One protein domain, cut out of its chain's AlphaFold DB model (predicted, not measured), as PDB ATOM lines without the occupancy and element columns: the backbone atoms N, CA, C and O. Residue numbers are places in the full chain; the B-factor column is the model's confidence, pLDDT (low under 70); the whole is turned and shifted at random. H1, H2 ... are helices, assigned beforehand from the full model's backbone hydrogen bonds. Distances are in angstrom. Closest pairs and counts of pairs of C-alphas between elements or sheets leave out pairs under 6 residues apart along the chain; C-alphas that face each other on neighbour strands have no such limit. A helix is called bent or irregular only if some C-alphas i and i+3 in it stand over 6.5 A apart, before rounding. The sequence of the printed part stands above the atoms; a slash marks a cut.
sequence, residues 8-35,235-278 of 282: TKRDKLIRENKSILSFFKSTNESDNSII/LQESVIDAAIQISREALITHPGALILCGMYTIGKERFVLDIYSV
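Overview. This is residues 8 to 35 and 235 to 278 of the 282 residues of an uncharacterized protein of Hymenolepis diminuta (UniProt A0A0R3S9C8). A long helix, H3, and a short one, H4, lie side by side as the core, and the long link between them folds back from the end of H3 to the start of H4. H2 begins at the side of H3 and runs crosswise to it, and residues 25 to 35, of which 25 to 33 belong to H2, stick out, while H1, residues 8 to 16, sticks out as a separate arm. The printed part has 72 residues with four named helices, H1 to H4 in chain order, and no named strand; the class is all helix. It is loose, with a radius of gyration of the C-alphas of 14.2 A and spans of 40 by 36 by 22 A.

Arrangement. Start at H1, residues 8 to 16, which stands free and touches no helix. A tight link of three residues leads to H2, residues 20 to 33, which is apart from H1. Past the cut comes H3, residues 236 to 253; H2 touches it with residues 20 to 23 alone, about perpendicular at 79 degrees, and the closest C-alphas, of Ile 20 and Ala 242, are 6.0 A apart. Last comes H4, residues 269 to 276, which touches residues 240 to 247 of H3 at a shallow tilt of 29 degrees, the same way. Their closest C-alphas, of Ile 244 and Ile 275, are 5.2 A apart. H4 is apart from H1 and H2. In H1, H3 and H4 every O i to N i+4 pair is within hydrogen-bond range; in H2 4 of 10 are, beside 4 of 11 O i to N i+3 pairs.

Along the chain. Find C-alpha 8 at (112.719, 81.746, 157.330), where H1 begins its 12.4 A. H2 covers 22.9 A and is only just irregular, C-alphas 30 and 33 being 7.0 A apart. H3 runs 26.0 A from C-alpha 236 at (134.214, 108.762, 154.722), and H4 runs 10.8 A to C-alpha 276 at (140.380, 95.100, 160.492).

Size, cuts and confidence. Look to Thr 8 and Ile 35 for the C-alphas farthest apart, 44.0 A. Residues 36 to 234 are not printed, and C-alphas 35 and 235 are 21.9 A apart across the cut. The link from H3 to H4, residues 254 to 268, is long. The mean pLDDT of the printed part is 76.4; residues 8 to 19, 21, 23 and 25 to 35 are under 70.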
ATOM      1  N   THR A   8     113.298  80.943 156.241       60.72
ATOM      2  CA  THR A   8     112.719  81.746 157.330       60.72
ATOM      3  C   THR A   8     113.758  82.297 158.312       60.72
ATOM      4  O   THR A   8     113.621  83.420 158.790       60.72
ATOM      5  N   LYS A   9     114.817  81.530 158.613       55.12
ATOM      6  CA  LYS A   9     115.911  81.968 159.495       55.12
ATOM      7  C   LYS A   9     116.819  82.975 158.782       55.12
ATOM      8  O   LYS A   9     117.254  83.944 159.395       55.12
ATOM      9  N   ARG A  10     117.037  82.780 157.476       54.38
ATOM     10  CA  ARG A  10     117.749  83.718 156.597       54.38
ATOM     11  C   ARG A  10     116.999  85.049 156.479       54.38
ATOM     12  O   ARG A  10     117.604  86.095 156.665       54.38
ATOM     13  N   ASP A  11     115.684  85.005 156.280       51.31
ATOM     14  CA  ASP A  11     114.823  86.190 156.174       51.31
ATOM     15  C   ASP A  11     114.675  86.940 157.508       51.31
ATOM     16  O   ASP A  11     114.374  88.133 157.519       51.31
ATOM     17  N   LYS A  12     114.862  86.256 158.647       52.12
ATOM     18  CA  LYS A  12     114.939  86.886 159.972       52.12
ATOM     19  C   LYS A  12     116.282  87.601 160.168       52.12
ATOM     20  O   LYS A  12     116.282  88.782 160.481       52.12
ATOM     21  N   LEU A  13     117.399  86.938 159.856       52.78
ATOM     22  CA  LEU A  13     118.745  87.532 159.886       52.78
ATOM     23  C   LEU A  13     118.888  88.737 158.938       52.78
ATOM     24  O   LEU A  13     119.505  89.730 159.297       52.78
ATOM     25  N   ILE A  14     118.280  88.691 157.748       52.06
ATOM     26  CA  ILE A  14     118.261  89.826 156.807       52.06
ATOM     27  C   ILE A  14     117.475  91.016 157.378       52.06
ATOM     28  O   ILE A  14     117.869  92.157 157.159       52.06
ATOM     29  N   ARG A  15     116.389  90.762 158.119       52.16
ATOM     30  CA  ARG A  15     115.597  91.807 158.791       52.16
ATOM     31  C   ARG A  15     116.285  92.379 160.034       52.16
ATOM     32  O   ARG A  15     116.029  93.526 160.373       52.16
ATOM     33  N   GLU A  16     117.140  91.597 160.690       55.22
ATOM     34  CA  GLU A  16     117.913  91.999 161.877       55.22
ATOM     35  C   GLU A  16     119.273  92.627 161.532       55.22
ATOM     36  O   GLU A  16     119.862  93.310 162.371       55.22
ATOM     37  N   ASN A  17     119.775  92.440 160.306       55.03
ATOM     38  CA  ASN A  17     121.012  93.066 159.851       55.03
ATOM     39  C   ASN A  17     120.840  94.587 159.790       55.03
ATOM     40  O   ASN A  17     120.271  95.138 158.844       55.03
ATOM     41  N   LYS A  18     121.378  95.271 160.804       60.53
ATOM     42  CA  LYS A  18     121.526  96.724 160.810       60.53
ATOM     43  C   LYS A  18     122.332  97.134 159.579       60.53
ATOM     44  O   LYS A  18     123.480  96.734 159.400       60.53
ATOM     45  N   SER A  19     121.725  97.938 158.717       69.50
ATOM     46  CA  SER A  19     122.447  98.586 157.628       69.50
ATOM     47  C   SER A  19     123.269  99.759 158.171       69.50
ATOM     48  O   SER A  19     122.869 100.417 159.135       69.50
ATOM     49  N   ILE A  20     124.371 100.102 157.506       72.94
ATOM     50  CA  ILE A  20     125.096 101.353 157.792       72.94
ATOM     51  C   ILE A  20     124.155 102.565 157.659       72.94
ATOM     52  O   ILE A  20     124.239 103.514 158.424       72.94
ATOM     53  N   LEU A  21     123.173 102.514 156.752       69.25
ATOM     54  CA  LEU A  21     122.179 103.581 156.598       69.25
ATOM     55  C   LEU A  21     121.238 103.716 157.805       69.25
ATOM     56  O   LEU A  21     120.800 104.821 158.107       69.25
ATOM     57  N   SER A  22     120.915 102.620 158.496       70.12
ATOM     58  CA  SER A  22     120.104 102.684 159.721       70.12
ATOM     59  C   SER A  22     120.859 103.314 160.887       70.12
ATOM     60  O   SER A  22     120.215 103.962 161.702       70.12
ATOM     61  N   PHE A  23     122.192 103.207 160.922       68.44
ATOM     62  CA  PHE A  23     123.022 103.869 161.932       68.44
ATOM     63  C   PHE A  23     122.819 105.391 161.925       68.44
ATOM     64  O   PHE A  23     122.529 105.992 162.955       68.44
ATOM     65  N   PHE A  24     122.842 105.999 160.736       70.50
ATOM     66  CA  PHE A  24     122.629 107.441 160.574       70.50
ATOM     67  C   PHE A  24     121.190 107.897 160.849       70.50
ATOM     68  O   PHE A  24     120.957 109.063 161.153       70.50
ATOM     69  N   LYS A  25     120.206 106.998 160.736       68.50
ATOM     70  CA  LYS A  25     118.817 107.314 161.099       68.50
ATOM     71  C   LYS A  25     118.635 107.351 162.614       68.50
ATOM     72  O   LYS A  25     117.968 108.251 163.103       68.50
ATOM     73  N   SER A  26     119.266 106.425 163.342       59.09
ATOM     74  CA  SER A  26     119.182 106.372 164.807       59.09
ATOM     75  C   SER A  26     119.902 107.525 165.508       59.09
ATOM     76  O   SER A  26     119.430 107.974 166.545       59.09
ATOM     77  N   THR A  27     121.009 108.036 164.957       56.78
ATOM     78  CA  THR A  27     121.752 109.160 165.560       56.78
ATOM     79  C   THR A  27     121.030 110.500 165.393       56.78
ATOM     80  O   THR A  27     121.010 111.313 166.311       56.78
ATOM     81  N   ASN A  28     120.350 110.710 164.260       52.25
ATOM     82  CA  ASN A  28     119.567 111.930 164.028       52.25
ATOM     83  C   ASN A  28     118.328 112.039 164.939       52.25
ATOM     84  O   ASN A  28     117.831 113.140 165.157       52.25
ATOM     85  N   GLU A  29     117.821 110.924 165.476       45.62
ATOM     86  CA  GLU A  29     116.731 110.937 166.462       45.62
ATOM     87  C   GLU A  29     117.225 111.281 167.879       45.62
ATOM     88  O   GLU A  29     116.473 111.874 168.650       45.62
ATOM     89  N   SER A  30     118.487 110.980 168.214       42.53
ATOM     90  CA  SER A  30     119.090 111.310 169.515       42.53
ATOM     91  C   SER A  30     119.685 112.722 169.604       42.53
ATOM     92  O   SER A  30     119.789 113.255 170.705       42.53
ATOM     93  N   ASP A  31     120.025 113.355 168.476       42.69
ATOM     94  CA  ASP A  31     120.677 114.679 168.454       42.69
ATOM     95  C   ASP A  31     119.702 115.876 168.466       42.69
ATOM     96  O   ASP A  31     120.123 117.031 168.527       42.69
ATOM     97  N   ASN A  32     118.386 115.636 168.503       34.91
ATOM     98  CA  ASN A  32     117.374 116.701 168.574       34.91
ATOM     99  C   ASN A  32     117.168 117.311 169.981       34.91
ATOM    100  O   ASN A  32     116.231 118.086 170.173       34.91
ATOM    101  N   SER A  33     118.022 117.007 170.968       32.69
ATOM    102  CA  SER A  33     117.907 117.559 172.331       32.69
ATOM    103  C   SER A  33     119.115 118.345 172.847       32.69
ATOM    104  O   SER A  33     119.131 118.682 174.029       32.69
ATOM    105  N   ILE A  34     120.112 118.682 172.020       34.00
ATOM    106  CA  ILE A  34     121.210 119.573 172.442       34.00
ATOM    107  C   ILE A  34     121.487 120.602 171.342       34.00
ATOM    108  O   ILE A  34     122.402 120.472 170.534       34.00
ATOM    109  N   ILE A  35     120.664 121.650 171.322       34.47
ATOM    110  CA  ILE A  35     120.947 122.902 170.619       34.47
ATOM    111  C   ILE A  35     121.447 123.916 171.665       34.47
ATOM    112  O   ILE A  35     120.839 124.059 172.721       34.47
ATOM    113  N   LEU A 235     130.419 111.776 155.362       93.19
ATOM    114  CA  LEU A 235     131.880 111.755 155.324       93.19
ATOM    115  C   LEU A 235     132.396 110.309 155.302       93.19
ATOM    116  O   LEU A 235     131.727 109.398 155.790       93.19
ATOM    117  N   GLN A 236     133.591 110.096 154.736       94.06
ATOM    118  CA  GLN A 236     134.214 108.762 154.722       94.06
ATOM    119  C   GLN A 236     134.360 108.211 156.142       94.06
ATOM    120  O   GLN A 236     133.974 107.076 156.393       94.06
ATOM    121  N   GLU A 237     134.846 109.046 157.062       93.00
ATOM    122  CA  GLU A 237     135.070 108.701 158.469       93.00
ATOM    123  C   GLU A 237     133.781 108.246 159.142       93.00
ATOM    124  O   GLU A 237     133.728 107.140 159.658       93.00
ATOM    125  N   SER A 238     132.690 109.000 158.988       93.50
ATOM    126  CA  SER A 238     131.404 108.618 159.574       93.50
ATOM    127  C   SER A 238     130.894 107.261 159.065       93.50
ATOM    128  O   SER A 238     130.282 106.506 159.814       93.50
ATOM    129  N   VAL A 239     131.123 106.933 157.786       94.56
ATOM    130  CA  VAL A 239     130.745 105.625 157.212       94.56
ATOM    131  C   VAL A 239     131.617 104.500 157.765       94.56
ATOM    132  O   VAL A 239     131.110 103.405 158.015       94.56
ATOM    133  N   ILE A 240     132.911 104.760 157.935       93.56
ATOM    134  CA  ILE A 240     133.873 103.809 158.489       93.56
ATOM    135  C   ILE A 240     133.558 103.541 159.964       93.56
ATOM    136  O   ILE A 240     133.420 102.379 160.340       93.56
ATOM    137  N   ASP A 241     133.338 104.583 160.764       91.88
ATOM    138  CA  ASP A 241     132.989 104.478 162.185       91.88
ATOM    139  C   ASP A 241     131.704 103.669 162.386       91.88
ATOM    140  O   ASP A 241     131.656 102.740 163.196       91.88
ATOM    141  N   ALA A 242     130.677 103.948 161.576       91.56
ATOM    142  CA  ALA A 242     129.436 103.183 161.583       91.56
ATOM    143  C   ALA A 242     129.677 101.698 161.261       91.56
ATOM    144  O   ALA A 242     129.115 100.812 161.911       91.56
ATOM    145  N   ALA A 243     130.518 101.401 160.267       92.56
ATOM    146  CA  ALA A 243     130.835 100.028 159.888       92.56
ATOM    147  C   ALA A 243     131.645  99.292 160.965       92.56
ATOM    148  O   ALA A 243     131.365  98.121 161.238       92.56
ATOM    149  N   ILE A 244     132.595  99.974 161.611       91.62
ATOM    150  CA  ILE A 244     133.345  99.463 162.764       91.62
ATOM    151  C   ILE A 244     132.381  99.112 163.894       91.62
ATOM    152  O   ILE A 244     132.434  97.999 164.422       91.62
ATOM    153  N   GLN A 245     131.475 100.026 164.243       90.19
ATOM    154  CA  GLN A 245     130.532  99.815 165.334       90.19
ATOM    155  C   GLN A 245     129.592  98.638 165.054       90.19
ATOM    156  O   GLN A 245     129.464  97.749 165.895       90.19
ATOM    157  N   ILE A 246     128.987  98.585 163.864       88.88
ATOM    158  CA  ILE A 246     128.101  97.478 163.469       88.88
ATOM    159  C   ILE A 246     128.854  96.142 163.510       88.88
ATOM    160  O   ILE A 246     128.332  95.153 164.025       88.88
ATOM    161  N   SER A 247     130.092  96.112 163.007       89.75
ATOM    162  CA  SER A 247     130.921  94.901 163.010       89.75
ATOM    163  C   SER A 247     131.260  94.455 164.433       89.75
ATOM    164  O   SER A 247     131.161  93.270 164.749       89.75
ATOM    165  N   ARG A 248     131.592  95.401 165.321       88.94
ATOM    166  CA  ARG A 248     131.883  95.127 166.732       88.94
ATOM    167  C   ARG A 248     130.664  94.573 167.465       88.94
ATOM    168  O   ARG A 248     130.776  93.546 168.126       88.94
ATOM    169  N   GLU A 249     129.502  95.210 167.328       87.88
ATOM    170  CA  GLU A 249     128.251  94.738 167.939       87.88
ATOM    171  C   GLU A 249     127.899  93.315 167.476       87.88
ATOM    172  O   GLU A 249     127.508  92.464 168.286       87.88
ATOM    173  N   ALA A 250     128.088  93.027 166.184       88.00
ATOM    174  CA  ALA A 250     127.854  91.704 165.620       88.00
ATOM    175  C   ALA A 250     128.797  90.644 166.210       88.00
ATOM    176  O   ALA A 250     128.330  89.556 166.545       88.00
ATOM    177  N   LEU A 251     130.085  90.962 166.378       89.19
ATOM    178  CA  LEU A 251     131.092  90.045 166.924       89.19
ATOM    179  C   LEU A 251     130.941  89.812 168.433       89.19
ATOM    180  O   LEU A 251     131.131  88.688 168.885       89.19
ATOM    181  N   ILE A 252     130.529  90.825 169.205       88.88
ATOM    182  CA  ILE A 252     130.193  90.652 170.629       88.88
ATOM    183  C   ILE A 252     128.996  89.706 170.781       88.88
ATOM    184  O   ILE A 252     129.010  88.796 171.607       88.88
ATOM    185  N   THR A 253     127.961  89.903 169.959       88.38
ATOM    186  CA  THR A 253     126.737  89.088 170.014       88.38
ATOM    187  C   THR A 253     126.971  87.677 169.468       88.38
ATOM    188  O   THR A 253     126.411  86.703 169.967       88.38
ATOM    189  N   HIS A 254     127.808  87.555 168.436       88.12
ATOM    190  CA  HIS A 254     128.107  86.308 167.742       88.12
ATOM    191  C   HIS A 254     129.621  86.183 167.497       88.12
ATOM    192  O   HIS A 254     130.088  86.481 166.396       88.12
ATOM    193  N   PRO A 255     130.397  85.661 168.466       88.69
ATOM    194  CA  PRO A 255     131.859  85.571 168.349       88.69
ATOM    195  C   PRO A 255     132.374  84.750 167.155       88.69
ATOM    196  O   PRO A 255     133.511  84.919 166.732       88.69
ATOM    197  N   GLY A 256     131.546  83.859 166.597       88.12
ATOM    198  CA  GLY A 256     131.858  83.079 165.393       88.12
ATOM    199  C   GLY A 256     131.401  83.713 164.073       88.12
ATOM    200  O   GLY A 256     131.388  83.027 163.050       88.12
ATOM    201  N   ALA A 257     130.941  84.968 164.080       88.44
ATOM    202  CA  ALA A 257     130.503  85.652 162.871       88.44
ATOM    203  C   ALA A 257     131.684  85.976 161.941       88.44
ATOM    204  O   ALA A 257     132.768  86.345 162.383       88.44
ATOM    205  N   LEU A 258     131.445  85.868 160.633       90.19
ATOM    206  CA  LEU A 258     132.384  86.279 159.594       90.19
ATOM    207  C   LEU A 258     131.948  87.629 159.022       90.19
ATOM    208  O   LEU A 258     130.825  87.756 158.532       90.19
ATOM    209  N   ILE A 259     132.854  88.606 159.030       89.56
ATOM    210  CA  ILE A 259     132.657  89.892 158.357       89.56
ATOM    211  C   ILE A 259     133.169  89.780 156.918       89.56
ATOM    212  O   ILE A 259     134.307  89.378 156.686       89.56
ATOM    213  N   LEU A 260     132.318  90.118 155.947       91.69
ATOM    214  CA  LEU A 260     132.639  90.066 154.521       91.69
ATOM    215  C   LEU A 260     132.540  91.466 153.904       91.69
ATOM    216  O   LEU A 260     131.465  92.063 153.890       91.69
ATOM    217  N   CYS A 261     133.640  91.947 153.324       91.38
ATOM    218  CA  CYS A 261     133.691  93.204 152.578       91.38
ATOM    219  C   CYS A 261     133.870  92.911 151.082       91.38
ATOM    220  O   CYS A 261     134.909  92.410 150.661       91.38
ATOM    221  N   GLY A 262     132.850  93.203 150.272       91.62
ATOM    222  CA  GLY A 262     132.913  93.032 148.819       91.62
ATOM    223  C   GLY A 262     133.517  94.251 148.122       91.62
ATOM    224  O   GLY A 262     133.049  95.370 148.324       91.62
ATOM    225  N   MET A 263     134.517  94.035 147.266       90.06
ATOM    226  CA  MET A 263     135.157  95.071 146.447       90.06
ATOM    227  C   MET A 263     135.381  94.537 145.028       90.06
ATOM    228  O   MET A 263     135.699  93.362 144.859       90.06
ATOM    229  N   TYR A 264     135.187  95.380 144.012       90.19
ATOM    230  CA  TYR A 264     135.273  94.989 142.593       90.19
ATOM    231  C   TYR A 264     136.290  95.818 141.788       90.19
ATOM    232  O   TYR A 264     136.652  95.435 140.678       90.19
ATOM    233  N   THR A 265     136.780  96.922 142.351       92.69
ATOM    234  CA  THR A 265     137.862  97.767 141.827       92.69
ATOM    235  C   THR A 265     138.743  98.227 142.985       92.69
ATOM    236  O   THR A 265     138.333  98.122 144.142       92.69
ATOM    237  N   ILE A 266     139.923  98.770 142.672       95.06
ATOM    238  CA  ILE A 266     140.698  99.550 143.646       95.06
ATOM    239  C   ILE A 266     139.893 100.762 144.130       95.06
ATOM    240  O   ILE A 266     138.968 101.227 143.449       95.06
ATOM    241  N   GLY A 267     140.291 101.307 145.271       90.25
ATOM    242  CA  GLY A 267     139.572 102.352 145.978       90.25
ATOM    243  C   GLY A 267     138.711 101.768 147.095       90.25
ATOM    244  O   GLY A 267     138.095 100.712 146.950       90.25
ATOM    245  N   LYS A 268     138.615 102.523 148.197       94.69
ATOM    246  CA  LYS A 268     137.924 102.171 149.456       94.69
ATOM    247  C   LYS A 268     138.697 101.194 150.357       94.69
ATOM    248  O   LYS A 268     138.122 100.699 151.319       94.69
ATOM    249  N   GLU A 269     139.981 100.933 150.115       95.12
ATOM    250  CA  GLU A 269     140.808 100.034 150.937       95.12
ATOM    251  C   GLU A 269     140.832 100.463 152.411       95.12
ATOM    252  O   GLU A 269     140.763  99.610 153.294       95.12
ATOM    253  N   ARG A 270     140.820 101.782 152.673       92.31
ATOM    254  CA  ARG A 270     140.698 102.361 154.022       92.31
ATOM    255  C   ARG A 270     139.512 101.778 154.798       92.31
ATOM    256  O   ARG A 270     139.662 101.444 155.962       92.31
ATOM    257  N   PHE A 271     138.369 101.567 154.142       92.88
ATOM    258  CA  PHE A 271     137.188 100.980 154.777       92.88
ATOM    259  C   PHE A 271     137.463  99.581 155.344       92.88
ATOM    260  O   PHE A 271     137.048  99.268 156.453       92.88
ATOM    261  N   VAL A 272     138.180  98.739 154.598       92.06
ATOM    262  CA  VAL A 272     138.483  97.366 155.025       92.06
ATOM    263  C   VAL A 272     139.592  97.350 156.076       92.06
ATOM    264  O   VAL A 272     139.494  96.612 157.057       92.06
ATOM    265  N   LEU A 273     140.628  98.173 155.892       91.69
ATOM    266  CA  LEU A 273     141.752  98.271 156.825       91.69
ATOM    267  C   LEU A 273     141.318  98.804 158.193       91.69
ATOM    268  O   LEU A 273     141.740  98.258 159.212       91.69
ATOM    269  N   ASP A 274     140.444  99.809 158.227       91.62
ATOM    270  CA  ASP A 274     139.965 100.401 159.476       91.62
ATOM    271  C   ASP A 274     139.047  99.422 160.230       91.62
ATOM    272  O   ASP A 274     139.176  99.277 161.442       91.62
ATOM    273  N   ILE A 275     138.206  98.646 159.531       89.88
ATOM    274  CA  ILE A 275     137.432  97.555 160.155       89.88
ATOM    275  C   ILE A 275     138.359  96.482 160.742       89.88
ATOM    276  O   ILE A 275     138.101  95.982 161.835       89.88
ATOM    277  N   TYR A 276     139.432  96.120 160.036       87.38
ATOM    278  CA  TYR A 276     140.380  95.100 160.492       87.38
ATOM    279  C   TYR A 276     141.223  95.549 161.696       87.38
ATOM    280  O   TYR A 276     141.553  94.736 162.556       87.38
ATOM    281  N   SER A 277     141.576  96.834 161.762       82.62
ATOM    282  CA  SER A 277     142.531  97.369 162.747       82.62
ATOM    283  C   SER A 277     141.943  97.560 164.145       82.62
ATOM    284  O   SER A 277     142.669  97.888 165.083       82.62
ATOM    285  N   VAL A 278     140.636  97.370 164.310       71.81
ATOM    286  CA  VAL A 278     139.968  97.561 165.593       71.81
ATOM    287  C   VAL A 278     140.093  96.282 166.425       71.81
ATOM    288  O   VAL A 278     139.564  95.246 166.023       71.81
TER     289      VAL A 278